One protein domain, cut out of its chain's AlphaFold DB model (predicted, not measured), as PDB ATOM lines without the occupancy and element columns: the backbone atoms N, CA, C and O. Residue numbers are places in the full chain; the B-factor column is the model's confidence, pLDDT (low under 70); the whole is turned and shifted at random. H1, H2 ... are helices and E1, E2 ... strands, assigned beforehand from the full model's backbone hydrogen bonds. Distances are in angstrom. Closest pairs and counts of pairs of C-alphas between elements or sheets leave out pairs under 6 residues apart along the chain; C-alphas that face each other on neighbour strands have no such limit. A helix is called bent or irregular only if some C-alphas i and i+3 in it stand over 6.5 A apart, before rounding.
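What this domain is: This is residues 97 to 129, 136 to 193 and 244 to 301 of the 306 residues of a protein of Ephemera danica (UniProt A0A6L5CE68). The long helix H4 runs through the body, its residues 160 to 172 slantwise over one face of a small sheet of three strands, E2, E4 and E5, and its later residues beside a second, two-stranded sheet of E3 and E6. The equally long H1 meets the end of H4 at a corner, about perpendicular to it, with E1 beside H1 and the short H5 and H6 near E6, while residues 290 to 301, with H7, stick out from the body. The printed part has 149 residues, with seven named helices and six named strands in the order H1 E1 H2 E2 H3 H4 H5 H6 E3 E4 E5 E6 H7; the class is mixed, helices and strands. The larger sheet runs E2, E4, E5 and the smaller E3, E6, both antiparallel. The whole is compact, with a radius of gyration of the C-alphas of 16.2 A and spans of 47 by 42 by 27 A.

Where its parts are: H1, residues 97 to 114, begins with C-alpha 97 at (-50.498, -40.332, -19.036) and is 25.5 A long from first to last C-alpha. It has a kink of 27 degrees near residue 108 and is only just irregular, with C-alphas 105 and 108 6.52 A apart. E1 follows at residues 123 to 127, 10.8 A long. After the first cut come H2, residues 136 to 139, E2, residues 141 to 143, and H3, residues 147 to 150. H4, residues 159 to 176, is 25.8 A long and begins with C-alpha 159 at (-20.665, -23.062, -12.898). H5 is residues 181 to 186 and H6 residues 188 to 191. After the second cut come E3, residues 250 to 252, E4, residues 261 to 265, 13.0 A long, E5, residues 271 to 276, 14.2 A long, and E6, residues 283 to 285. H7, residues 291 to 298, is 10.4 A long and ends with C-alpha 298 at (-14.025, -41.296, -18.113).

How they stand to each other: E4 is the inner strand of the larger sheet. E4 and E5 form a hairpin, with N 264 and O 273 within hydrogen-bond range at 2.8 A. E2 is antiparallel to E4 at 131 degrees, with N 142 and O 263 at 2.8 A. H4 is on this sheet, making two layers, a helix on one face of a sheet. Its height over the sheet is 7.0 A, and it lies over E5 and, only just, with 3 of its C-alphas, over E4. On the local plane it stands at 47 degrees to E5, slantwise to the strands; the closest C-alphas are those of Glu 161 and Pro 271, 5.9 A apart. H2 only grazes the sheet, and H3 is only just not on it, with 4 pairs of C-alphas within 10 A. The closest C-alphas of H4 and E3 are those of His 173 and Val 250, 5.5 A apart. E3 and E6 are antiparallel, with N 250 and O 285 at 2.8 A. The closest C-alphas of H6 and E6 are those of Phe 190 and Arg 283, 4.6 A apart. H5 and H6 only just touch, only at the corner, with 3 pairs of C-alphas within 8 A, the closest those of Ile 184 and Phe 190 at 6.1 A. H1 and H4 touch only at their ends, about perpendicular at 87 degrees, with C-alphas 111 and 175 closest at 5.5 A. E1 pairs with no named strand; its Ala 126 has its C-alpha 5.2 A from that of Lys 101 in H1. Every O i to N i+4 pair is within hydrogen-bond range in H4 and H5, against 10 of 14 in H1 and 3 of 4 in H7; H2, H3 and H6 are too short for such a pair.

The domain as a whole: The two C-alphas farthest apart are those of Gly 152 and Ser 186, 47.6 A. Residues 130 to 135 and 194 to 243 are not printed; the gaps between C-alphas are 20.9 A from 129 to 136 and 13.3 A from 193 to 244. Of the links that are printed whole, none is long. The mean pLDDT of the printed part is 77.5; residues 145 to 156, 178 to 183, 185 and 288 to 301 are under 70, and H7 has a mean of 34.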
ATOM      1  N   GLU A  97     -49.386 -40.794 -19.871       70.38
ATOM      2  CA  GLU A  97     -50.498 -40.332 -19.036       70.38
ATOM      3  C   GLU A  97     -50.448 -40.917 -17.622       70.38
ATOM      4  O   GLU A  97     -50.484 -40.178 -16.636       70.38
ATOM      5  N   ASN A  98     -50.286 -42.238 -17.517       73.31
ATOM      6  CA  ASN A  98     -50.231 -42.915 -16.225       73.31
ATOM      7  C   ASN A  98     -49.017 -42.455 -15.415       73.31
ATOM      8  O   ASN A  98     -49.137 -42.202 -14.220       73.31
ATOM      9  N   GLN A  99     -47.870 -42.272 -16.069       75.44
ATOM     10  CA  GLN A  99     -46.633 -41.900 -15.403       75.44
ATOM     11  C   GLN A  99     -46.682 -40.486 -14.838       75.44
ATOM     12  O   GLN A  99     -46.347 -40.262 -13.672       75.44
ATOM     13  N   LEU A 100     -47.128 -39.527 -15.656       77.19
ATOM     14  CA  LEU A 100     -47.232 -38.138 -15.226       77.19
ATOM     15  C   LEU A 100     -48.247 -37.996 -14.094       77.19
ATOM     16  O   LEU A 100     -47.970 -37.321 -13.102       77.19
ATOM     17  N   LYS A 101     -49.390 -38.677 -14.220       82.19
ATOM     18  CA  LYS A 101     -50.434 -38.681 -13.201       82.19
ATOM     19  C   LYS A 101     -49.935 -39.260 -11.882       82.19
ATOM     20  O   LYS A 101     -50.070 -38.579 -10.871       82.19
ATOM     21  N   THR A 102     -49.336 -40.453 -11.876       83.81
ATOM     22  CA  THR A 102     -48.837 -41.073 -10.639       83.81
ATOM     23  C   THR A 102     -47.792 -40.188  -9.965       83.81
ATOM     24  O   THR A 102     -47.852 -39.947  -8.760       83.81
ATOM     25  N   ILE A 103     -46.857 -39.623 -10.734       85.31
ATOM     26  CA  ILE A 103     -45.866 -38.700 -10.177       85.31
ATOM     27  C   ILE A 103     -46.527 -37.475  -9.549       85.31
ATOM     28  O   ILE A 103     -46.269 -37.175  -8.384       85.31
ATOM     29  N   GLN A 104     -47.365 -36.763 -10.298       88.12
ATOM     30  CA  GLN A 104     -47.881 -35.469  -9.859       88.12
ATOM     31  C   GLN A 104     -48.952 -35.596  -8.774       88.12
ATOM     32  O   GLN A 104     -49.012 -34.763  -7.873       88.12
ATOM     33  N   LYS A 105     -49.790 -36.634  -8.843       84.50
ATOM     34  CA  LYS A 105     -50.915 -36.836  -7.926       84.50
ATOM     35  C   LYS A 105     -50.534 -37.629  -6.682       84.50
ATOM     36  O   LYS A 105     -50.986 -37.282  -5.596       84.50
ATOM     37  N   ASP A 106     -49.705 -38.660  -6.831       83.62
ATOM     38  CA  ASP A 106     -49.463 -39.609  -5.744       83.62
ATOM     39  C   ASP A 106     -48.099 -39.382  -5.085       83.62
ATOM     40  O   ASP A 106     -47.981 -39.483  -3.867       83.62
ATOM     41  N   ILE A 107     -47.065 -39.016  -5.855       85.94
ATOM     42  CA  ILE A 107     -45.695 -38.899  -5.330       85.94
ATOM     43  C   ILE A 107     -45.339 -37.481  -4.881       85.94
ATOM     44  O   ILE A 107     -44.863 -37.297  -3.759       85.94
ATOM     45  N   VAL A 108     -45.548 -36.463  -5.720       87.88
ATOM     46  CA  VAL A 108     -45.159 -35.073  -5.413       87.88
ATOM     47  C   VAL A 108     -45.777 -34.558  -4.103       87.88
ATOM     48  O   VAL A 108     -45.034 -33.960  -3.314       87.88
ATOM     49  N   PRO A 109     -47.059 -34.820  -3.774       85.94
ATOM     50  CA  PRO A 109     -47.622 -34.410  -2.487       85.94
ATOM     51  C   PRO A 109     -46.909 -35.046  -1.288       85.94
ATOM     52  O   PRO A 109     -46.635 -34.360  -0.302       85.94
ATOM     53  N   LEU A 110     -46.524 -36.325  -1.383       84.94
ATOM     54  CA  LEU A 110     -45.778 -37.022  -0.326       84.94
ATOM     55  C   LEU A 110     -44.369 -36.454  -0.146       84.94
ATOM     56  O   LEU A 110     -43.891 -36.317   0.981       84.94
ATOM     57  N   LEU A 111     -43.704 -36.103  -1.249       86.06
ATOM     58  CA  LEU A 111     -42.411 -35.425  -1.203       86.06
ATOM     59  C   LEU A 111     -42.547 -34.034  -0.554       86.06
ATOM     60  O   LEU A 111     -41.693 -33.638   0.240       86.06
ATOM     61  N   THR A 112     -43.635 -33.313  -0.846       84.62
ATOM     62  CA  THR A 112     -43.877 -31.943  -0.356       84.62
ATOM     63  C   THR A 112     -44.134 -31.911   1.152       84.62
ATOM     64  O   THR A 112     -43.685 -30.992   1.832       84.62
ATOM     65  N   GLN A 113     -44.770 -32.946   1.714       81.25
ATOM     66  CA  GLN A 113     -44.927 -33.085   3.171       81.25
ATOM     67  C   GLN A 113     -43.582 -33.160   3.912       81.25
ATOM     68  O   GLN A 113     -43.498 -32.780   5.078       81.25
ATOM     69  N   ARG A 114     -42.528 -33.657   3.252       76.06
ATOM     70  CA  ARG A 114     -41.191 -33.811   3.846       76.06
ATOM     71  C   ARG A 114     -40.246 -32.666   3.531       76.06
ATOM     72  O   ARG A 114     -39.360 -32.371   4.325       76.06
ATOM     73  N   SER A 115     -40.415 -32.045   2.371       79.25
ATOM     74  CA  SER A 115     -39.615 -30.911   1.936       79.25
ATOM     75  C   SER A 115     -40.540 -29.799   1.475       79.25
ATOM     76  O   SER A 115     -41.123 -29.866   0.395       79.25
ATOM     77  N   GLN A 116     -40.635 -28.746   2.288       71.94
ATOM     78  CA  GLN A 116     -41.477 -27.583   1.993       71.94
ATOM     79  C   GLN A 116     -41.074 -26.859   0.699       71.94
ATOM     80  O   GLN A 116     -41.859 -26.087   0.155       71.94
ATOM     81  N   GLN A 117     -39.859 -27.089   0.195       81.81
ATOM     82  CA  GLN A 117     -39.330 -26.421  -0.989       81.81
ATOM     83  C   GLN A 117     -38.784 -27.436  -1.986       81.81
ATOM     84  O   GLN A 117     -37.586 -27.471  -2.260       81.81
ATOM     85  N   LEU A 118     -39.646 -28.270  -2.562       88.81
ATOM     86  CA  LEU A 118     -39.231 -29.077  -3.706       88.81
ATOM     87  C   LEU A 118     -38.888 -28.189  -4.912       88.81
ATOM     88  O   LEU A 118     -39.572 -27.193  -5.160       88.81
ATOM     89  N   PRO A 119     -37.860 -28.551  -5.695       93.31
ATOM     90  CA  PRO A 119     -37.500 -27.853  -6.927       93.31
ATOM     91  C   PRO A 119     -38.419 -28.249  -8.089       93.31
ATOM     92  O   PRO A 119     -37.942 -28.639  -9.146       93.31
ATOM     93  N   LEU A 120     -39.736 -28.203  -7.891       93.00
ATOM     94  CA  LEU A 120     -40.737 -28.609  -8.879       93.00
ATOM     95  C   LEU A 120     -41.777 -27.505  -9.065       93.00
ATOM     96  O   LEU A 120     -42.000 -26.693  -8.160       93.00
ATOM     97  N   ALA A 121     -42.405 -27.471 -10.239       92.25
ATOM     98  CA  ALA A 121     -43.608 -26.676 -10.454       92.25
ATOM     99  C   ALA A 121     -44.758 -27.248  -9.613       92.25
ATOM    100  O   ALA A 121     -44.933 -28.467  -9.547       92.25
ATOM    101  N   LYS A 122     -45.556 -26.383  -8.985       91.81
ATOM    102  CA  LYS A 122     -46.825 -26.789  -8.382       91.81
ATOM    103  C   LYS A 122     -47.734 -27.381  -9.453       91.81
ATOM    104  O   LYS A 122     -47.929 -26.778 -10.507       91.81
ATOM    105  N   CYS A 123     -48.298 -28.543  -9.154       93.00
ATOM    106  CA  CYS A 123     -49.329 -29.173  -9.959       93.00
ATOM    107  C   CYS A 123     -50.691 -28.904  -9.328       93.00
ATOM    108  O   CYS A 123     -50.914 -29.258  -8.171       93.00
ATOM    109  N   TYR A 124     -51.597 -28.301 -10.090       93.50
ATOM    110  CA  TYR A 124     -52.961 -28.020  -9.645       93.50
ATOM    111  C   TYR A 124     -53.946 -29.101 -10.087       93.50
ATOM    112  O   TYR A 124     -54.944 -29.337  -9.411       93.50
ATOM    113  N   LEU A 125     -53.654 -29.789 -11.194       92.19
ATOM    114  CA  LEU A 125     -54.470 -30.889 -11.697       92.19
ATOM    115  C   LEU A 125     -53.595 -31.907 -12.427       92.19
ATOM    116  O   LEU A 125     -52.782 -31.529 -13.262       92.19
ATOM    117  N   ALA A 126     -53.808 -33.193 -12.165       90.44
ATOM    118  CA  ALA A 126     -53.265 -34.283 -12.970       90.44
ATOM    119  C   ALA A 126     -54.370 -35.322 -13.192       90.44
ATOM    120  O   ALA A 126     -54.703 -36.109 -12.297       90.44
ATOM    121  N   GLN A 127     -54.983 -35.284 -14.374       85.25
ATOM    122  CA  GLN A 127     -56.111 -36.131 -14.731       85.25
ATOM    123  C   GLN A 127     -56.014 -36.573 -16.181       85.25
ATOM    124  O   GLN A 127     -55.918 -35.773 -17.110       85.25
ATOM    125  N   GLY A 128     -56.098 -37.885 -16.349       83.44
ATOM    126  CA  GLY A 128     -55.884 -38.515 -17.629       83.44
ATOM    127  C   GLY A 128     -54.587 -38.033 -18.296       83.44
ATOM    128  O   GLY A 128     -53.570 -37.856 -17.625       83.44
ATOM    129  N   THR A 129     -54.635 -37.758 -19.600       80.88
ATOM    130  CA  THR A 129     -53.494 -37.227 -20.370       80.88
ATOM    131  C   THR A 129     -53.125 -35.778 -20.036       80.88
ATOM    132  O   THR A 129     -52.121 -35.287 -20.556       80.88
ATOM    133  N   LEU A 136     -44.395 -20.804 -14.380       93.38
ATOM    134  CA  LEU A 136     -43.191 -20.348 -13.698       93.38
ATOM    135  C   LEU A 136     -42.668 -19.010 -14.236       93.38
ATOM    136  O   LEU A 136     -41.964 -18.311 -13.499       93.38
ATOM    137  N   ASN A 137     -43.068 -18.598 -15.443       89.94
ATOM    138  CA  ASN A 137     -42.694 -17.294 -15.987       89.94
ATOM    139  C   ASN A 137     -43.283 -16.153 -15.144       89.94
ATOM    140  O   ASN A 137     -42.598 -15.162 -14.900       89.94
ATOM    141  N   GLU A 138     -44.489 -16.329 -14.588       89.88
ATOM    142  CA  GLU A 138     -45.133 -15.337 -13.706       89.88
ATOM    143  C   GLU A 138     -44.330 -15.067 -12.433       89.88
ATOM    144  O   GLU A 138     -44.428 -14.004 -11.824       89.88
ATOM    145  N   THR A 139     -43.504 -16.030 -12.022       90.88
ATOM    146  CA  THR A 139     -42.658 -15.907 -10.830       90.88
ATOM    147  C   THR A 139     -41.200 -15.581 -11.166       90.88
ATOM    148  O   THR A 139     -40.339 -15.627 -10.276       90.88
ATOM    149  N   GLY A 140     -40.929 -15.196 -12.418       92.19
ATOM    150  CA  GLY A 140     -39.630 -14.729 -12.905       92.19
ATOM    151  C   GLY A 140     -38.628 -15.842 -13.205       92.19
ATOM    152  O   GLY A 140     -37.421 -15.594 -13.180       92.19
ATOM    153  N   TYR A 141     -39.097 -17.071 -13.429       93.62
ATOM    154  CA  TYR A 141     -38.237 -18.140 -13.928       93.62
ATOM    155  C   TYR A 141     -38.135 -18.066 -15.450       93.62
ATOM    156  O   TYR A 141     -39.110 -17.758 -16.127       93.62
ATOM    157  N   VAL A 142     -36.958 -18.381 -15.976       90.19
ATOM    158  CA  VAL A 142     -36.632 -18.356 -17.403       90.19
ATOM    159  C   VAL A 142     -35.847 -19.604 -17.797       90.19
ATOM    160  O   VAL A 142     -35.036 -20.137 -17.027       90.19
ATOM    161  N   MET A 143     -36.096 -20.106 -19.000       85.00
ATOM    162  CA  MET A 143     -35.421 -21.274 -19.548       85.00
ATOM    163  C   MET A 143     -34.080 -20.868 -20.154       85.00
ATOM    164  O   MET A 143     -33.997 -20.000 -21.019       85.00
ATOM    165  N   LEU A 144     -33.012 -21.543 -19.732       74.81
ATOM    166  CA  LEU A 144     -31.650 -21.124 -20.057       74.81
ATOM    167  C   LEU A 144     -31.346 -21.190 -21.565       74.81
ATOM    168  O   LEU A 144     -30.679 -20.312 -22.094       74.81
ATOM    169  N   THR A 145     -31.832 -22.199 -22.283       67.62
ATOM    170  CA  THR A 145     -31.501 -22.398 -23.707       67.62
ATOM    171  C   THR A 145     -32.329 -21.568 -24.677       67.62
ATOM    172  O   THR A 145     -31.848 -21.267 -25.771       67.62
ATOM    173  N   LYS A 146     -33.565 -21.235 -24.296       62.97
ATOM    174  CA  LYS A 146     -34.514 -20.491 -25.124       62.97
ATOM    175  C   LYS A 146     -34.465 -19.003 -24.794       62.97
ATOM    176  O   LYS A 146     -34.117 -18.207 -25.651       62.97
ATOM    177  N   ASP A 147     -34.701 -18.662 -23.532       59.25
ATOM    178  CA  ASP A 147     -34.979 -17.283 -23.131       59.25
ATOM    179  C   ASP A 147     -33.688 -16.473 -22.902       59.25
ATOM    180  O   ASP A 147     -33.679 -15.255 -23.045       59.25
ATOM    181  N   MET A 148     -32.561 -17.127 -22.586       59.16
ATOM    182  CA  MET A 148     -31.285 -16.414 -22.379       59.16
ATOM    183  C   MET A 148     -30.523 -16.139 -23.678       59.16
ATOM    184  O   MET A 148     -29.659 -15.261 -23.682       59.16
ATOM    185  N   LYS A 149     -30.851 -16.839 -24.776       54.91
ATOM    186  CA  LYS A 149     -30.380 -16.460 -26.118       54.91
ATOM    187  C   LYS A 149     -30.959 -15.109 -26.525       54.91
ATOM    188  O   LYS A 149     -30.221 -14.269 -27.030       54.91
ATOM    189  N   ASP A 150     -32.229 -14.874 -26.200       53.56
ATOM    190  CA  ASP A 150     -32.908 -13.596 -26.434       53.56
ATOM    191  C   ASP A 150     -32.314 -12.456 -25.577       53.56
ATOM    192  O   ASP A 150     -32.396 -11.289 -25.950       53.56
ATOM    193  N   MET A 151     -31.634 -12.788 -24.469       54.59
ATOM    194  CA  MET A 151     -30.888 -11.848 -23.614       54.59
ATOM    195  C   MET A 151     -29.379 -11.762 -23.934       54.59
ATOM    196  O   MET A 151     -28.616 -11.203 -23.145       54.59
ATOM    197  N   GLY A 152     -28.916 -12.331 -25.053       56.41
ATOM    198  CA  GLY A 152     -27.523 -12.214 -25.507       56.41
ATOM    199  C   GLY A 152     -26.494 -13.061 -24.745       56.41
ATOM    200  O   GLY A 152     -25.293 -12.828 -24.882       56.41
ATOM    201  N   ARG A 153     -26.922 -14.053 -23.949       63.84
ATOM    202  CA  ARG A 153     -26.033 -15.065 -23.344       63.84
ATOM    203  C   ARG A 153     -26.044 -16.336 -24.191       63.84
ATOM    204  O   ARG A 153     -27.062 -16.690 -24.774       63.84
ATOM    205  N   GLU A 154     -24.942 -17.089 -24.196       59.19
ATOM    206  CA  GLU A 154     -24.768 -18.283 -25.051       59.19
ATOM    207  C   GLU A 154     -25.769 -19.436 -24.798       59.19
ATOM    208  O   GLU A 154     -25.722 -20.457 -25.478       59.19
ATOM    209  N   GLY A 155     -26.718 -19.314 -23.864       63.44
ATOM    210  CA  GLY A 155     -27.674 -20.385 -23.570       63.44
ATOM    211  C   GLY A 155     -26.996 -21.658 -23.048       63.44
ATOM    212  O   GLY A 155     -27.526 -22.758 -23.215       63.44
ATOM    213  N   VAL A 156     -25.826 -21.511 -22.412       68.56
ATOM    214  CA  VAL A 156     -25.027 -22.590 -21.816       68.56
ATOM    215  C   VAL A 156     -25.032 -22.485 -20.289       68.56
ATOM    216  O   VAL A 156     -24.963 -21.394 -19.720       68.56
ATOM    217  N   MET A 157     -25.113 -23.634 -19.613       79.00
ATOM    218  CA  MET A 157     -25.074 -23.716 -18.153       79.00
ATOM    219  C   MET A 157     -23.675 -23.375 -17.624       79.00
ATOM    220  O   MET A 157     -22.715 -24.099 -17.886       79.00
ATOM    221  N   GLY A 158     -23.570 -22.295 -16.850       81.06
ATOM    222  CA  GLY A 158     -22.347 -21.912 -16.151       81.06
ATOM    223  C   GLY A 158     -22.150 -22.658 -14.829       81.06
ATOM    224  O   GLY A 158     -23.003 -23.415 -14.358       81.06
ATOM    225  N   LEU A 159     -21.004 -22.427 -14.179       81.81
ATOM    226  CA  LEU A 159     -20.665 -23.062 -12.898       81.81
ATOM    227  C   LEU A 159     -21.647 -22.693 -11.771       81.81
ATOM    228  O   LEU A 159     -21.922 -23.516 -10.895       81.81
ATOM    229  N   ALA A 160     -22.162 -21.460 -11.768       87.00
ATOM    230  CA  ALA A 160     -23.106 -20.998 -10.755       87.00
ATOM    231  C   ALA A 160     -24.447 -21.738 -10.874       87.00
ATOM    232  O   ALA A 160     -24.969 -22.233  -9.874       87.00
ATOM    233  N   GLU A 161     -24.950 -21.872 -12.100       86.56
ATOM    234  CA  GLU A 161     -26.154 -22.619 -12.444       86.56
ATOM    235  C   GLU A 161     -25.977 -24.108 -12.118       86.56
ATOM    236  O   GLU A 161     -26.804 -24.685 -11.414       86.56
ATOM    237  N   ALA A 162     -24.855 -24.716 -12.522       86.06
ATOM    238  CA  ALA A 162     -24.554 -26.119 -12.234       86.06
ATOM    239  C   ALA A 162     -24.509 -26.405 -10.722       86.06
ATOM    240  O   ALA A 162     -25.083 -27.386 -10.244       86.06
ATOM    241  N   ARG A 163     -23.879 -25.521  -9.934       86.81
ATOM    242  CA  ARG A 163     -23.839 -25.640  -8.468       86.81
ATOM    243  C   ARG A 163     -25.240 -25.587  -7.857       86.81
ATOM    244  O   ARG A 163     -25.513 -26.305  -6.895       86.81
ATOM    245  N   LEU A 164     -26.112 -24.735  -8.389       91.06
ATOM    246  CA  LEU A 164     -27.493 -24.624  -7.935       91.06
ATOM    247  C   LEU A 164     -28.307 -25.875  -8.298       91.06
ATOM    248  O   LEU A 164     -28.978 -26.426  -7.427       91.06
ATOM    249  N   VAL A 165     -28.163 -26.386  -9.526       90.12
ATOM    250  CA  VAL A 165     -28.782 -27.643  -9.985       90.12
ATOM    251  C   VAL A 165     -28.408 -28.806  -9.076       90.12
ATOM    252  O   VAL A 165     -29.295 -29.496  -8.582       90.12
ATOM    253  N   VAL A 166     -27.118 -28.995  -8.777       89.88
ATOM    254  CA  VAL A 166     -26.662 -30.088  -7.900       89.88
ATOM    255  C   VAL A 166     -27.278 -29.979  -6.502       89.88
ATOM    256  O   VAL A 166     -27.717 -30.984  -5.945       89.88
ATOM    257  N   ARG A 167     -27.368 -28.768  -5.938       90.62
ATOM    258  CA  ARG A 167     -27.995 -28.548  -4.623       90.62
ATOM    259  C   ARG A 167     -29.483 -28.884  -4.627       90.62
ATOM    260  O   ARG A 167     -29.955 -29.554  -3.712       90.62
ATOM    261  N   ARG A 168     -30.220 -28.445  -5.648       91.56
ATOM    262  CA  ARG A 168     -31.661 -28.707  -5.758       91.56
ATOM    263  C   ARG A 168     -31.948 -30.177  -6.071       91.56
ATOM    264  O   ARG A 168     -32.846 -30.752  -5.461       91.56
ATOM    265  N   LEU A 169     -31.134 -30.831  -6.902       89.94
ATOM    266  CA  LEU A 169     -31.193 -32.285  -7.104       89.94
ATOM    267  C   LEU A 169     -30.939 -33.049  -5.806       89.94
ATOM    268  O   LEU A 169     -31.668 -33.988  -5.506       89.94
ATOM    269  N   ALA A 170     -29.953 -32.640  -5.005       88.56
ATOM    270  CA  ALA A 170     -29.706 -33.261  -3.708       88.56
ATOM    271  C   ALA A 170     -30.928 -33.140  -2.785       88.56
ATOM    272  O   ALA A 170     -31.300 -34.117  -2.142       88.56
ATOM    273  N   GLN A 171     -31.603 -31.987  -2.762       88.81
ATOM    274  CA  GLN A 171     -32.841 -31.812  -1.994       88.81
ATOM    275  C   GLN A 171     -33.982 -32.697  -2.510       88.81
ATOM    276  O   GLN A 171     -34.696 -33.287  -1.702       88.81
ATOM    277  N   PHE A 172     -34.132 -32.843  -3.830       88.25
ATOM    278  CA  PHE A 172     -35.090 -33.779  -4.425       88.25
ATOM    279  C   PHE A 172     -34.782 -35.236  -4.033       88.25
ATOM    280  O   PHE A 172     -35.662 -35.954  -3.559       88.25
ATOM    281  N   HIS A 173     -33.516 -35.651  -4.135       88.06
ATOM    282  CA  HIS A 173     -33.069 -36.980  -3.723       88.06
ATOM    283  C   HIS A 173     -33.340 -37.228  -2.236       88.06
ATOM    284  O   HIS A 173     -33.939 -38.243  -1.894       88.06
ATOM    285  N   VAL A 174     -32.971 -36.289  -1.357       86.12
ATOM    286  CA  VAL A 174     -33.211 -36.378   0.092       86.12
ATOM    287  C   VAL A 174     -34.701 -36.456   0.408       86.12
ATOM    288  O   VAL A 174     -35.090 -37.285   1.223       86.12
ATOM    289  N   ALA A 175     -35.549 -35.670  -0.260       86.44
ATOM    290  CA  ALA A 175     -36.998 -35.734  -0.059       86.44
ATOM    291  C   ALA A 175     -37.583 -37.115  -0.408       86.44
ATOM    292  O   ALA A 175     -38.580 -37.535   0.179       86.44
ATOM    293  N   SER A 176     -36.945 -37.832  -1.337       83.25
ATOM    294  CA  SER A 176     -37.304 -39.208  -1.694       83.25
ATOM    295  C   SER A 176     -36.646 -40.283  -0.813       83.25
ATOM    296  O   SER A 176     -37.006 -41.459  -0.915       83.25
ATOM    297  N   MET A 177     -35.701 -39.910   0.061       78.06
ATOM    298  CA  MET A 177     -35.066 -40.835   1.000       78.06
ATOM    299  C   MET A 177     -36.002 -41.133   2.184       78.06
ATOM    300  O   MET A 177     -36.422 -40.240   2.909       78.06
ATOM    301  N   PHE A 178     -36.257 -42.426   2.410       63.38
ATOM    302  CA  PHE A 178     -37.027 -43.024   3.515       63.38
ATOM    303  C   PHE A 178     -38.564 -42.815   3.519       63.38
ATOM    304  O   PHE A 178     -39.105 -41.732   3.334       63.38
ATOM    305  N   LYS A 179     -39.290 -43.921   3.770       54.56
ATOM    306  CA  LYS A 179     -40.753 -44.049   3.996       54.56
ATOM    307  C   LYS A 179     -41.724 -43.407   2.973       54.56
ATOM    308  O   LYS A 179     -42.915 -43.358   3.253       54.56
ATOM    309  N   VAL A 180     -41.284 -43.014   1.772       56.47
ATOM    310  CA  VAL A 180     -42.150 -42.903   0.558       56.47
ATOM    311  C   VAL A 180     -42.280 -44.272  -0.161       56.47
ATOM    312  O   VAL A 180     -42.908 -44.436  -1.200       56.47
ATOM    313  N   LEU A 181     -41.632 -45.282   0.425       57.56
ATOM    314  CA  LEU A 181     -41.248 -46.559  -0.163       57.56
ATOM    315  C   LEU A 181     -42.382 -47.529  -0.509       57.56
ATOM    316  O   LEU A 181     -42.167 -48.257  -1.463       57.56
ATOM    317  N   PRO A 182     -43.532 -47.623   0.185       64.56
ATOM    318  CA  PRO A 182     -44.510 -48.652  -0.165       64.56
ATOM    319  C   PRO A 182     -45.107 -48.438  -1.557       64.56
ATOM    320  O   PRO A 182     -45.012 -49.339  -2.379       64.56
ATOM    321  N   GLN A 183     -45.615 -47.232  -1.844       65.38
ATOM    322  CA  GLN A 183     -46.227 -46.909  -3.141       65.38
ATOM    323  C   GLN A 183     -45.197 -46.943  -4.273       65.38
ATOM    324  O   GLN A 183     -45.451 -47.521  -5.324       65.38
ATOM    325  N   ILE A 184     -44.002 -46.387  -4.032       71.00
ATOM    326  CA  ILE A 184     -42.916 -46.399  -5.020       71.00
ATOM    327  C   ILE A 184     -42.432 -47.829  -5.285       71.00
ATOM    328  O   ILE A 184     -42.150 -48.172  -6.428       71.00
ATOM    329  N   LYS A 185     -42.330 -48.676  -4.249       68.25
ATOM    330  CA  LYS A 185     -41.836 -50.050  -4.405       68.25
ATOM    331  C   LYS A 185     -42.843 -50.998  -5.036       68.25
ATOM    332  O   LYS A 185     -42.435 -51.965  -5.670       68.25
ATOM    333  N   SER A 186     -44.135 -50.757  -4.831       71.00
ATOM    334  CA  SER A 186     -45.190 -51.583  -5.414       71.00
ATOM    335  C   SER A 186     -45.478 -51.247  -6.874       71.00
ATOM    336  O   SER A 186     -46.115 -52.049  -7.548       71.00
ATOM    337  N   ASP A 187     -45.047 -50.080  -7.359       78.00
ATOM    338  CA  ASP A 187     -45.362 -49.621  -8.709       78.00
ATOM    339  C   ASP A 187     -44.255 -50.013  -9.719       78.00
ATOM    340  O   ASP A 187     -43.109 -49.541  -9.625       78.00
ATOM    341  N   PRO A 188     -44.576 -50.854 -10.727       77.12
ATOM    342  CA  PRO A 188     -43.648 -51.233 -11.790       77.12
ATOM    343  C   PRO A 188     -43.098 -50.049 -12.590       77.12
ATOM    344  O   PRO A 188     -42.036 -50.177 -13.191       77.12
ATOM    345  N   MET A 189     -43.761 -48.892 -12.596       76.94
ATOM    346  CA  MET A 189     -43.241 -47.685 -13.233       76.94
ATOM    347  C   MET A 189     -41.895 -47.262 -12.633       76.94
ATOM    348  O   MET A 189     -40.988 -46.868 -13.369       76.94
ATOM    349  N   PHE A 190     -41.753 -47.338 -11.307       78.31
ATOM    350  CA  PHE A 190     -40.550 -46.869 -10.619       78.31
ATOM    351  C   PHE A 190     -39.469 -47.935 -10.515       78.31
ATOM    352  O   PHE A 190     -38.290 -47.593 -10.603       78.31
ATOM    353  N   MET A 191     -39.860 -49.196 -10.308       75.62
ATOM    354  CA  MET A 191     -38.931 -50.303 -10.040       75.62
ATOM    355  C   MET A 191     -38.758 -51.282 -11.206       75.62
ATOM    356  O   MET A 191     -37.775 -52.024 -11.245       75.62
ATOM    357  N   GLY A 192     -39.716 -51.317 -12.131       75.50
ATOM    358  CA  GLY A 192     -39.767 -52.269 -13.232       75.50
ATOM    359  C   GLY A 192     -38.940 -51.854 -14.453       75.50
ATOM    360  O   GLY A 192     -38.411 -50.734 -14.527       75.50
ATOM    361  N   PRO A 193     -38.818 -52.771 -15.432       75.31
ATOM    362  CA  PRO A 193     -38.099 -52.497 -16.667       75.31
ATOM    363  C   PRO A 193     -38.708 -51.301 -17.402       75.31
ATOM    364  O   PRO A 193     -39.908 -51.035 -17.327       75.31
ATOM    365  N   SER A 244     -30.594 -50.669  -7.070       83.19
ATOM    366  CA  SER A 244     -29.469 -51.461  -6.567       83.19
ATOM    367  C   SER A 244     -29.801 -52.066  -5.206       83.19
ATOM    368  O   SER A 244     -30.428 -51.414  -4.377       83.19
ATOM    369  N   ILE A 245     -29.348 -53.288  -4.944       83.25
ATOM    370  CA  ILE A 245     -29.419 -53.875  -3.596       83.25
ATOM    371  C   ILE A 245     -28.269 -53.398  -2.694       83.25
ATOM    372  O   ILE A 245     -28.422 -53.389  -1.477       83.25
ATOM    373  N   ASP A 246     -27.165 -52.941  -3.292       83.94
ATOM    374  CA  ASP A 246     -25.915 -52.601  -2.595       83.94
ATOM    375  C   ASP A 246     -25.701 -51.086  -2.442       83.94
ATOM    376  O   ASP A 246     -24.759 -50.641  -1.789       83.94
ATOM    377  N   GLU A 247     -26.542 -50.267  -3.081       82.12
ATOM    378  CA  GLU A 247     -26.412 -48.808  -3.082       82.12
ATOM    379  C   GLU A 247     -27.691 -48.141  -2.568       82.12
ATOM    380  O   GLU A 247     -28.799 -48.667  -2.686       82.12
ATOM    381  N   LEU A 248     -27.536 -46.931  -2.028       83.50
ATOM    382  CA  LEU A 248     -28.658 -46.064  -1.697       83.50
ATOM    383  C   LEU A 248     -29.482 -45.775  -2.959       83.50
ATOM    384  O   LEU A 248     -28.936 -45.274  -3.939       83.50
ATOM    385  N   ASN A 249     -30.794 -46.013  -2.898       84.62
ATOM    386  CA  ASN A 249     -31.723 -45.667  -3.970       84.62
ATOM    387  C   ASN A 249     -32.595 -44.467  -3.590       84.62
ATOM    388  O   ASN A 249     -33.083 -44.360  -2.460       84.62
ATOM    389  N   VAL A 250     -32.836 -43.605  -4.569       87.12
ATOM    390  CA  VAL A 250     -33.655 -42.393  -4.496       87.12
ATOM    391  C   VAL A 250     -34.537 -42.302  -5.740       87.12
ATOM    392  O   VAL A 250     -34.366 -43.070  -6.686       87.12
ATOM    393  N   LEU A 251     -35.481 -41.362  -5.765       87.75
ATOM    394  CA  LEU A 251     -36.109 -40.977  -7.024       87.75
ATOM    395  C   LEU A 251     -35.117 -40.157  -7.848       87.75
ATOM    396  O   LEU A 251     -34.662 -39.099  -7.423       87.75
ATOM    397  N   CYS A 252     -34.798 -40.648  -9.035       86.94
ATOM    398  CA  CYS A 252     -33.990 -39.985 -10.044       86.94
ATOM    399  C   CYS A 252     -34.918 -39.324 -11.063       86.94
ATOM    400  O   CYS A 252     -35.893 -39.939 -11.483       86.94
ATOM    401  N   HIS A 253     -34.592 -38.109 -11.507       85.88
ATOM    402  CA  HIS A 253     -35.386 -37.359 -12.493       85.88
ATOM    403  C   HIS A 253     -35.593 -38.115 -13.822       85.88
ATOM    404  O   HIS A 253     -36.632 -37.993 -14.463       85.88
ATOM    405  N   GLY A 254     -34.586 -38.879 -14.259       79.00
ATOM    406  CA  GLY A 254     -34.615 -39.662 -15.501       79.00
ATOM    407  C   GLY A 254     -34.290 -38.872 -16.770       79.00
ATOM    408  O   GLY A 254     -33.659 -39.425 -17.660       79.00
ATOM    409  N   ASP A 255     -34.634 -37.581 -16.813       78.56
ATOM    410  CA  ASP A 255     -34.378 -36.700 -17.971       78.56
ATOM    411  C   ASP A 255     -33.750 -35.338 -17.600       78.56
ATOM    412  O   ASP A 255     -34.258 -34.264 -17.920       78.56
ATOM    413  N   CYS A 256     -32.688 -35.359 -16.790       80.38
ATOM    414  CA  CYS A 256     -32.140 -34.150 -16.166       80.38
ATOM    415  C   CYS A 256     -31.141 -33.417 -17.081       80.38
ATOM    416  O   CYS A 256     -29.927 -33.500 -16.890       80.38
ATOM    417  N   HIS A 257     -31.646 -32.696 -18.080       77.56
ATOM    418  CA  HIS A 257     -30.849 -31.848 -18.973       77.56
ATOM    419  C   HIS A 257     -31.339 -30.394 -18.967       77.56
ATOM    420  O   HIS A 257     -32.426 -30.091 -18.489       77.56
ATOM    421  N   VAL A 258     -30.533 -29.480 -19.516       74.19
ATOM    422  CA  VAL A 258     -30.731 -28.020 -19.405       74.19
ATOM    423  C   VAL A 258     -32.099 -27.514 -19.896       74.19
ATOM    424  O   VAL A 258     -32.623 -26.562 -19.334       74.19
ATOM    425  N   ASN A 259     -32.713 -28.164 -20.891       78.00
ATOM    426  CA  ASN A 259     -34.056 -27.795 -21.375       78.00
ATOM    427  C   ASN A 259     -35.186 -28.174 -20.403       78.00
ATOM    428  O   ASN A 259     -36.264 -27.603 -20.484       78.00
ATOM    429  N   ASN A 260     -34.935 -29.096 -19.473       84.81
ATOM    430  CA  ASN A 260     -35.879 -29.483 -18.422       84.81
ATOM    431  C   ASN A 260     -35.561 -28.757 -17.102       84.81
ATOM    432  O   ASN A 260     -35.935 -29.203 -16.019       84.81
ATOM    433  N   MET A 261     -34.830 -27.640 -17.184       88.12
ATOM    434  CA  MET A 261     -34.457 -26.792 -16.059       88.12
ATOM    435  C   MET A 261     -34.872 -25.356 -16.355       88.12
ATOM    436  O   MET A 261     -34.519 -24.793 -17.393       88.12
ATOM    437  N   ILE A 262     -35.582 -24.742 -15.416       91.56
ATOM    438  CA  ILE A 262     -35.967 -23.335 -15.498       91.56
ATOM    439  C   ILE A 262     -35.412 -22.598 -14.281       91.56
ATOM    440  O   ILE A 262     -35.554 -23.051 -13.143       91.56
ATOM    441  N   PHE A 263     -34.712 -21.497 -14.525       92.69
ATOM    442  CA  PHE A 263     -33.900 -20.803 -13.531       92.69
ATOM    443  C   PHE A 263     -34.524 -19.472 -13.161       92.69
ATOM    444  O   PHE A 263     -35.030 -18.762 -14.019       92.69
ATOM    445  N   LYS A 264     -34.409 -19.092 -11.895       94.44
ATOM    446  CA  LYS A 264     -34.692 -17.738 -11.437       94.44
ATOM    447  C   LYS A 264     -33.381 -17.021 -11.168       94.44
ATOM    448  O   LYS A 264     -32.490 -17.594 -10.536       94.44
ATOM    449  N   TYR A 265     -33.283 -15.773 -11.605       92.56
ATOM    450  CA  TYR A 265     -32.107 -14.930 -11.405       92.56
ATOM    451  C   TYR A 265     -32.446 -13.734 -10.517       92.56
ATOM    452  O   TYR A 265     -33.586 -13.268 -10.489       92.56
ATOM    453  N   ASP A 266     -31.463 -13.254  -9.762       93.50
ATOM    454  CA  ASP A 266     -31.570 -11.962  -9.089       93.50
ATOM    455  C   ASP A 266     -31.307 -10.796 -10.057       93.50
ATOM    456  O   ASP A 266     -30.943 -10.978 -11.220       93.50
ATOM    457  N   LYS A 267     -31.453  -9.568  -9.549       91.00
ATOM    458  CA  LYS A 267     -31.197  -8.326 -10.296       91.00
ATOM    459  C   LYS A 267     -29.767  -8.187 -10.843       91.00
ATOM    460  O   LYS A 267     -29.542  -7.354 -11.710       91.00
ATOM    461  N   ASN A 268     -28.812  -8.965 -10.329       88.81
ATOM    462  CA  ASN A 268     -27.418  -8.962 -10.773       88.81
ATOM    463  C   ASN A 268     -27.139 -10.091 -11.786       88.81
ATOM    464  O   ASN A 268     -25.984 -10.324 -12.139       88.81
ATOM    465  N   GLY A 269     -28.165 -10.835 -12.216       85.94
ATOM    466  CA  GLY A 269     -28.025 -11.950 -13.150       85.94
ATOM    467  C   GLY A 269     -27.452 -13.225 -12.525       85.94
ATOM    468  O   GLY A 269     -27.023 -14.120 -13.256       85.94
ATOM    469  N   LYS A 270     -27.439 -13.346 -11.191       90.38
ATOM    470  CA  LYS A 270     -26.980 -14.558 -10.499       90.38
ATOM    471  C   LYS A 270     -28.142 -15.541 -10.323       90.38
ATOM    472  O   LYS A 270     -29.210 -15.125  -9.873       90.38
ATOM    473  N   PRO A 271     -27.961 -16.844 -10.619       92.62
ATOM    474  CA  PRO A 271     -29.015 -17.833 -10.419       92.62
ATOM    475  C   PRO A 271     -29.290 -18.024  -8.920       92.62
ATOM    476  O   PRO A 271     -28.370 -18.293  -8.139       92.62
ATOM    477  N   VAL A 272     -30.556 -17.882  -8.523       95.50
ATOM    478  CA  VAL A 272     -31.017 -17.971  -7.126       95.50
ATOM    479  C   VAL A 272     -31.930 -19.162  -6.858       95.50
ATOM    480  O   VAL A 272     -31.906 -19.682  -5.746       95.50
ATOM    481  N   ASP A 273     -32.678 -19.641  -7.855       95.50
ATOM    482  CA  ASP A 273     -33.421 -20.905  -7.764       95.50
ATOM    483  C   ASP A 273     -33.465 -21.628  -9.122       95.50
ATOM    484  O   ASP A 273     -33.236 -21.026 -10.171       95.50
ATOM    485  N   VAL A 274     -33.736 -22.930  -9.095       94.19
ATOM    486  CA  VAL A 274     -34.009 -23.748 -10.278       94.19
ATOM    487  C   VAL A 274     -35.132 -24.729  -9.972       94.19
ATOM    488  O   VAL A 274     -35.174 -25.337  -8.899       94.19
ATOM    489  N   LYS A 275     -36.031 -24.893 -10.942       95.06
ATOM    490  CA  LYS A 275     -37.071 -25.920 -10.932       95.06
ATOM    491  C   LYS A 275     -36.843 -26.907 -12.069       95.06
ATOM    492  O   LYS A 275     -36.426 -26.524 -13.164       95.06
ATOM    493  N   PHE A 276     -37.113 -28.171 -11.782       91.94
ATOM    494  CA  PHE A 276     -37.064 -29.261 -12.741       91.94
ATOM    495  C   PHE A 276     -38.444 -29.480 -13.361       91.94
ATOM    496  O   PHE A 276     -39.467 -29.434 -12.671       91.94
ATOM    497  N   LEU A 277     -38.448 -29.686 -14.673       88.44
ATOM    498  CA  LEU A 277     -39.620 -29.954 -15.500       88.44
ATOM    499  C   LEU A 277     -39.566 -31.401 -16.001       88.44
ATOM    500  O   LEU A 277     -38.514 -32.019 -15.992       88.44
ATOM    501  N   ASP A 278     -40.678 -31.931 -16.504       84.00
ATOM    502  CA  ASP A 278     -40.706 -33.223 -17.209       84.00
ATOM    503  C   ASP A 278     -40.275 -34.442 -16.380       84.00
ATOM    504  O   ASP A 278     -39.438 -35.259 -16.756       84.00
ATOM    505  N   MET A 279     -40.992 -34.647 -15.278       83.75
ATOM    506  CA  MET A 279     -40.828 -35.783 -14.363       83.75
ATOM    507  C   MET A 279     -41.354 -37.133 -14.911       83.75
ATOM    508  O   MET A 279     -41.593 -38.074 -14.159       83.75
ATOM    509  N   GLN A 280     -41.565 -37.241 -16.222       78.38
ATOM    510  CA  GLN A 280     -42.211 -38.385 -16.883       78.38
ATOM    511  C   GLN A 280     -41.327 -39.639 -16.968       78.38
ATOM    512  O   GLN A 280     -41.826 -40.741 -17.180       78.38
ATOM    513  N   LEU A 281     -40.014 -39.465 -16.797       79.38
ATOM    514  CA  LEU A 281     -39.023 -40.541 -16.789       79.38
ATOM    515  C   LEU A 281     -38.470 -40.816 -15.387       79.38
ATOM    516  O   LEU A 281     -37.444 -41.483 -15.261       79.38
ATOM    517  N   VAL A 282     -39.134 -40.326 -14.334       84.19
ATOM    518  CA  VAL A 282     -38.672 -40.539 -12.963       84.19
ATOM    519  C   VAL A 282     -38.590 -42.027 -12.642       84.19
ATOM    520  O   VAL A 282     -39.508 -42.796 -12.927       84.19
ATOM    521  N   ARG A 283     -37.484 -42.431 -12.014       84.31
ATOM    522  CA  ARG A 283     -37.234 -43.821 -11.618       84.31
ATOM    523  C   ARG A 283     -36.693 -43.927 -10.217       84.31
ATOM    524  O   ARG A 283     -35.974 -43.040  -9.770       84.31
ATOM    525  N   TYR A 284     -37.001 -45.031  -9.545       85.94
ATOM    526  CA  TYR A 284     -36.359 -45.350  -8.283       85.94
ATOM    527  C   TYR A 284     -35.087 -46.142  -8.559       85.94
ATOM    528  O   TYR A 284     -35.127 -47.214  -9.155       85.94
ATOM    529  N   GLY A 285     -33.950 -45.611  -8.139       83.75
ATOM    530  CA  GLY A 285     -32.668 -46.254  -8.370       83.75
ATOM    531  C   GLY A 285     -31.529 -45.497  -7.714       83.75
ATOM    532  O   GLY A 285     -31.764 -44.508  -7.015       83.75
ATOM    533  N   PRO A 286     -30.282 -45.932  -7.915       82.62
ATOM    534  CA  PRO A 286     -29.140 -45.202  -7.393       82.62
ATOM    535  C   PRO A 286     -29.148 -43.766  -7.939       82.62
ATOM    536  O   PRO A 286     -29.383 -43.612  -9.142       82.62
ATOM    537  N   PRO A 287     -28.885 -42.728  -7.113       76.62
ATOM    538  CA  PRO A 287     -28.867 -41.325  -7.536       76.62
ATOM    539  C   PRO A 287     -27.969 -41.184  -8.765       76.62
ATOM    540  O   PRO A 287     -26.739 -41.294  -8.696       76.62
ATOM    541  N   SER A 288     -28.589 -41.048  -9.934       60.84
ATOM    542  CA  SER A 288     -27.943 -41.418 -11.188       60.84
ATOM    543  C   SER A 288     -27.056 -40.292 -11.705       60.84
ATOM    544  O   SER A 288     -27.445 -39.532 -12.583       60.84
ATOM    545  N   CYS A 289     -25.834 -40.218 -11.174       48.69
ATOM    546  CA  CYS A 289     -24.689 -39.522 -11.765       48.69
ATOM    547  C   CYS A 289     -23.338 -40.198 -11.440       48.69
ATOM    548  O   CYS A 289     -22.279 -39.625 -11.671       48.69
ATOM    549  N   LYS A 290     -23.334 -41.450 -10.950       40.19
ATOM    550  CA  LYS A 290     -22.086 -42.222 -10.785       40.19
ATOM    551  C   LYS A 290     -21.835 -43.229 -11.906       40.19
ATOM    552  O   LYS A 290     -20.698 -43.321 -12.334       40.19
ATOM    553  N   ARG A 291     -22.838 -43.958 -12.430       36.88
ATOM    554  CA  ARG A 291     -22.630 -44.991 -13.483       36.88
ATOM    555  C   ARG A 291     -22.798 -44.478 -14.918       36.88
ATOM    556  O   ARG A 291     -21.987 -44.833 -15.766       36.88
ATOM    557  N   MET A 292     -23.787 -43.617 -15.180       38.94
ATOM    558  CA  MET A 292     -23.910 -42.927 -16.476       38.94
ATOM    559  C   MET A 292     -22.808 -41.877 -16.637       38.94
ATOM    560  O   MET A 292     -22.061 -41.933 -17.609       38.94
ATOM    561  N   TRP A 293     -22.631 -41.005 -15.637       34.78
ATOM    562  CA  TRP A 293     -21.601 -39.964 -15.670       34.78
ATOM    563  C   TRP A 293     -20.183 -40.521 -15.622       34.78
ATOM    564  O   TRP A 293     -19.389 -40.033 -16.411       34.78
ATOM    565  N   LYS A 294     -19.841 -41.573 -14.840       32.31
ATOM    566  CA  LYS A 294     -18.495 -42.198 -14.944       32.31
ATOM    567  C   LYS A 294     -18.172 -42.560 -16.380       32.31
ATOM    568  O   LYS A 294     -17.049 -42.353 -16.796       32.31
ATOM    569  N   ARG A 295     -19.108 -43.143 -17.131       32.78
ATOM    570  CA  ARG A 295     -18.787 -43.642 -18.471       32.78
ATOM    571  C   ARG A 295     -18.657 -42.508 -19.488       32.78
ATOM    572  O   ARG A 295     -17.761 -42.584 -20.319       32.78
ATOM    573  N   SER A 296     -19.465 -41.451 -19.374       33.53
ATOM    574  CA  SER A 296     -19.341 -40.256 -20.218       33.53
ATOM    575  C   SER A 296     -18.185 -39.328 -19.816       33.53
ATOM    576  O   SER A 296     -17.556 -38.755 -20.696       33.53
ATOM    577  N   THR A 297     -17.814 -39.228 -18.533       32.84
ATOM    578  CA  THR A 297     -16.645 -38.435 -18.080       32.84
ATOM    579  C   THR A 297     -15.318 -39.191 -18.143       32.84
ATOM    580  O   THR A 297     -14.324 -38.578 -18.508       32.84
ATOM    581  N   LEU A 298     -15.261 -40.511 -17.912       33.34
ATOM    582  CA  LEU A 298     -14.025 -41.296 -18.113       33.34
ATOM    583  C   LEU A 298     -13.619 -41.387 -19.592       33.34
ATOM    584  O   LEU A 298     -12.466 -41.678 -19.887       33.34
ATOM    585  N   GLN A 299     -14.547 -41.134 -20.520       37.53
ATOM    586  CA  GLN A 299     -14.241 -41.011 -21.949       37.53
ATOM    587  C   GLN A 299     -13.860 -39.581 -22.365       37.53
ATOM    588  O   GLN A 299     -13.223 -39.420 -23.399       37.53
ATOM    589  N   LEU A 300     -14.181 -38.562 -21.554       32.97
ATOM    590  CA  LEU A 300     -13.864 -37.150 -21.823       32.97
ATOM    591  C   LEU A 300     -12.683 -36.603 -21.008       32.97
ATOM    592  O   LEU A 300     -12.144 -35.554 -21.345       32.97
ATOM    593  N   ALA A 301     -12.244 -37.296 -19.959       31.55
ATOM    594  CA  ALA A 301     -11.107 -36.880 -19.150       31.55
ATOM    595  C   ALA A 301     -10.235 -38.087 -18.780       31.55
ATOM    596  O   ALA A 301     -10.423 -38.683 -17.720       31.55
TER     597      ALA A 301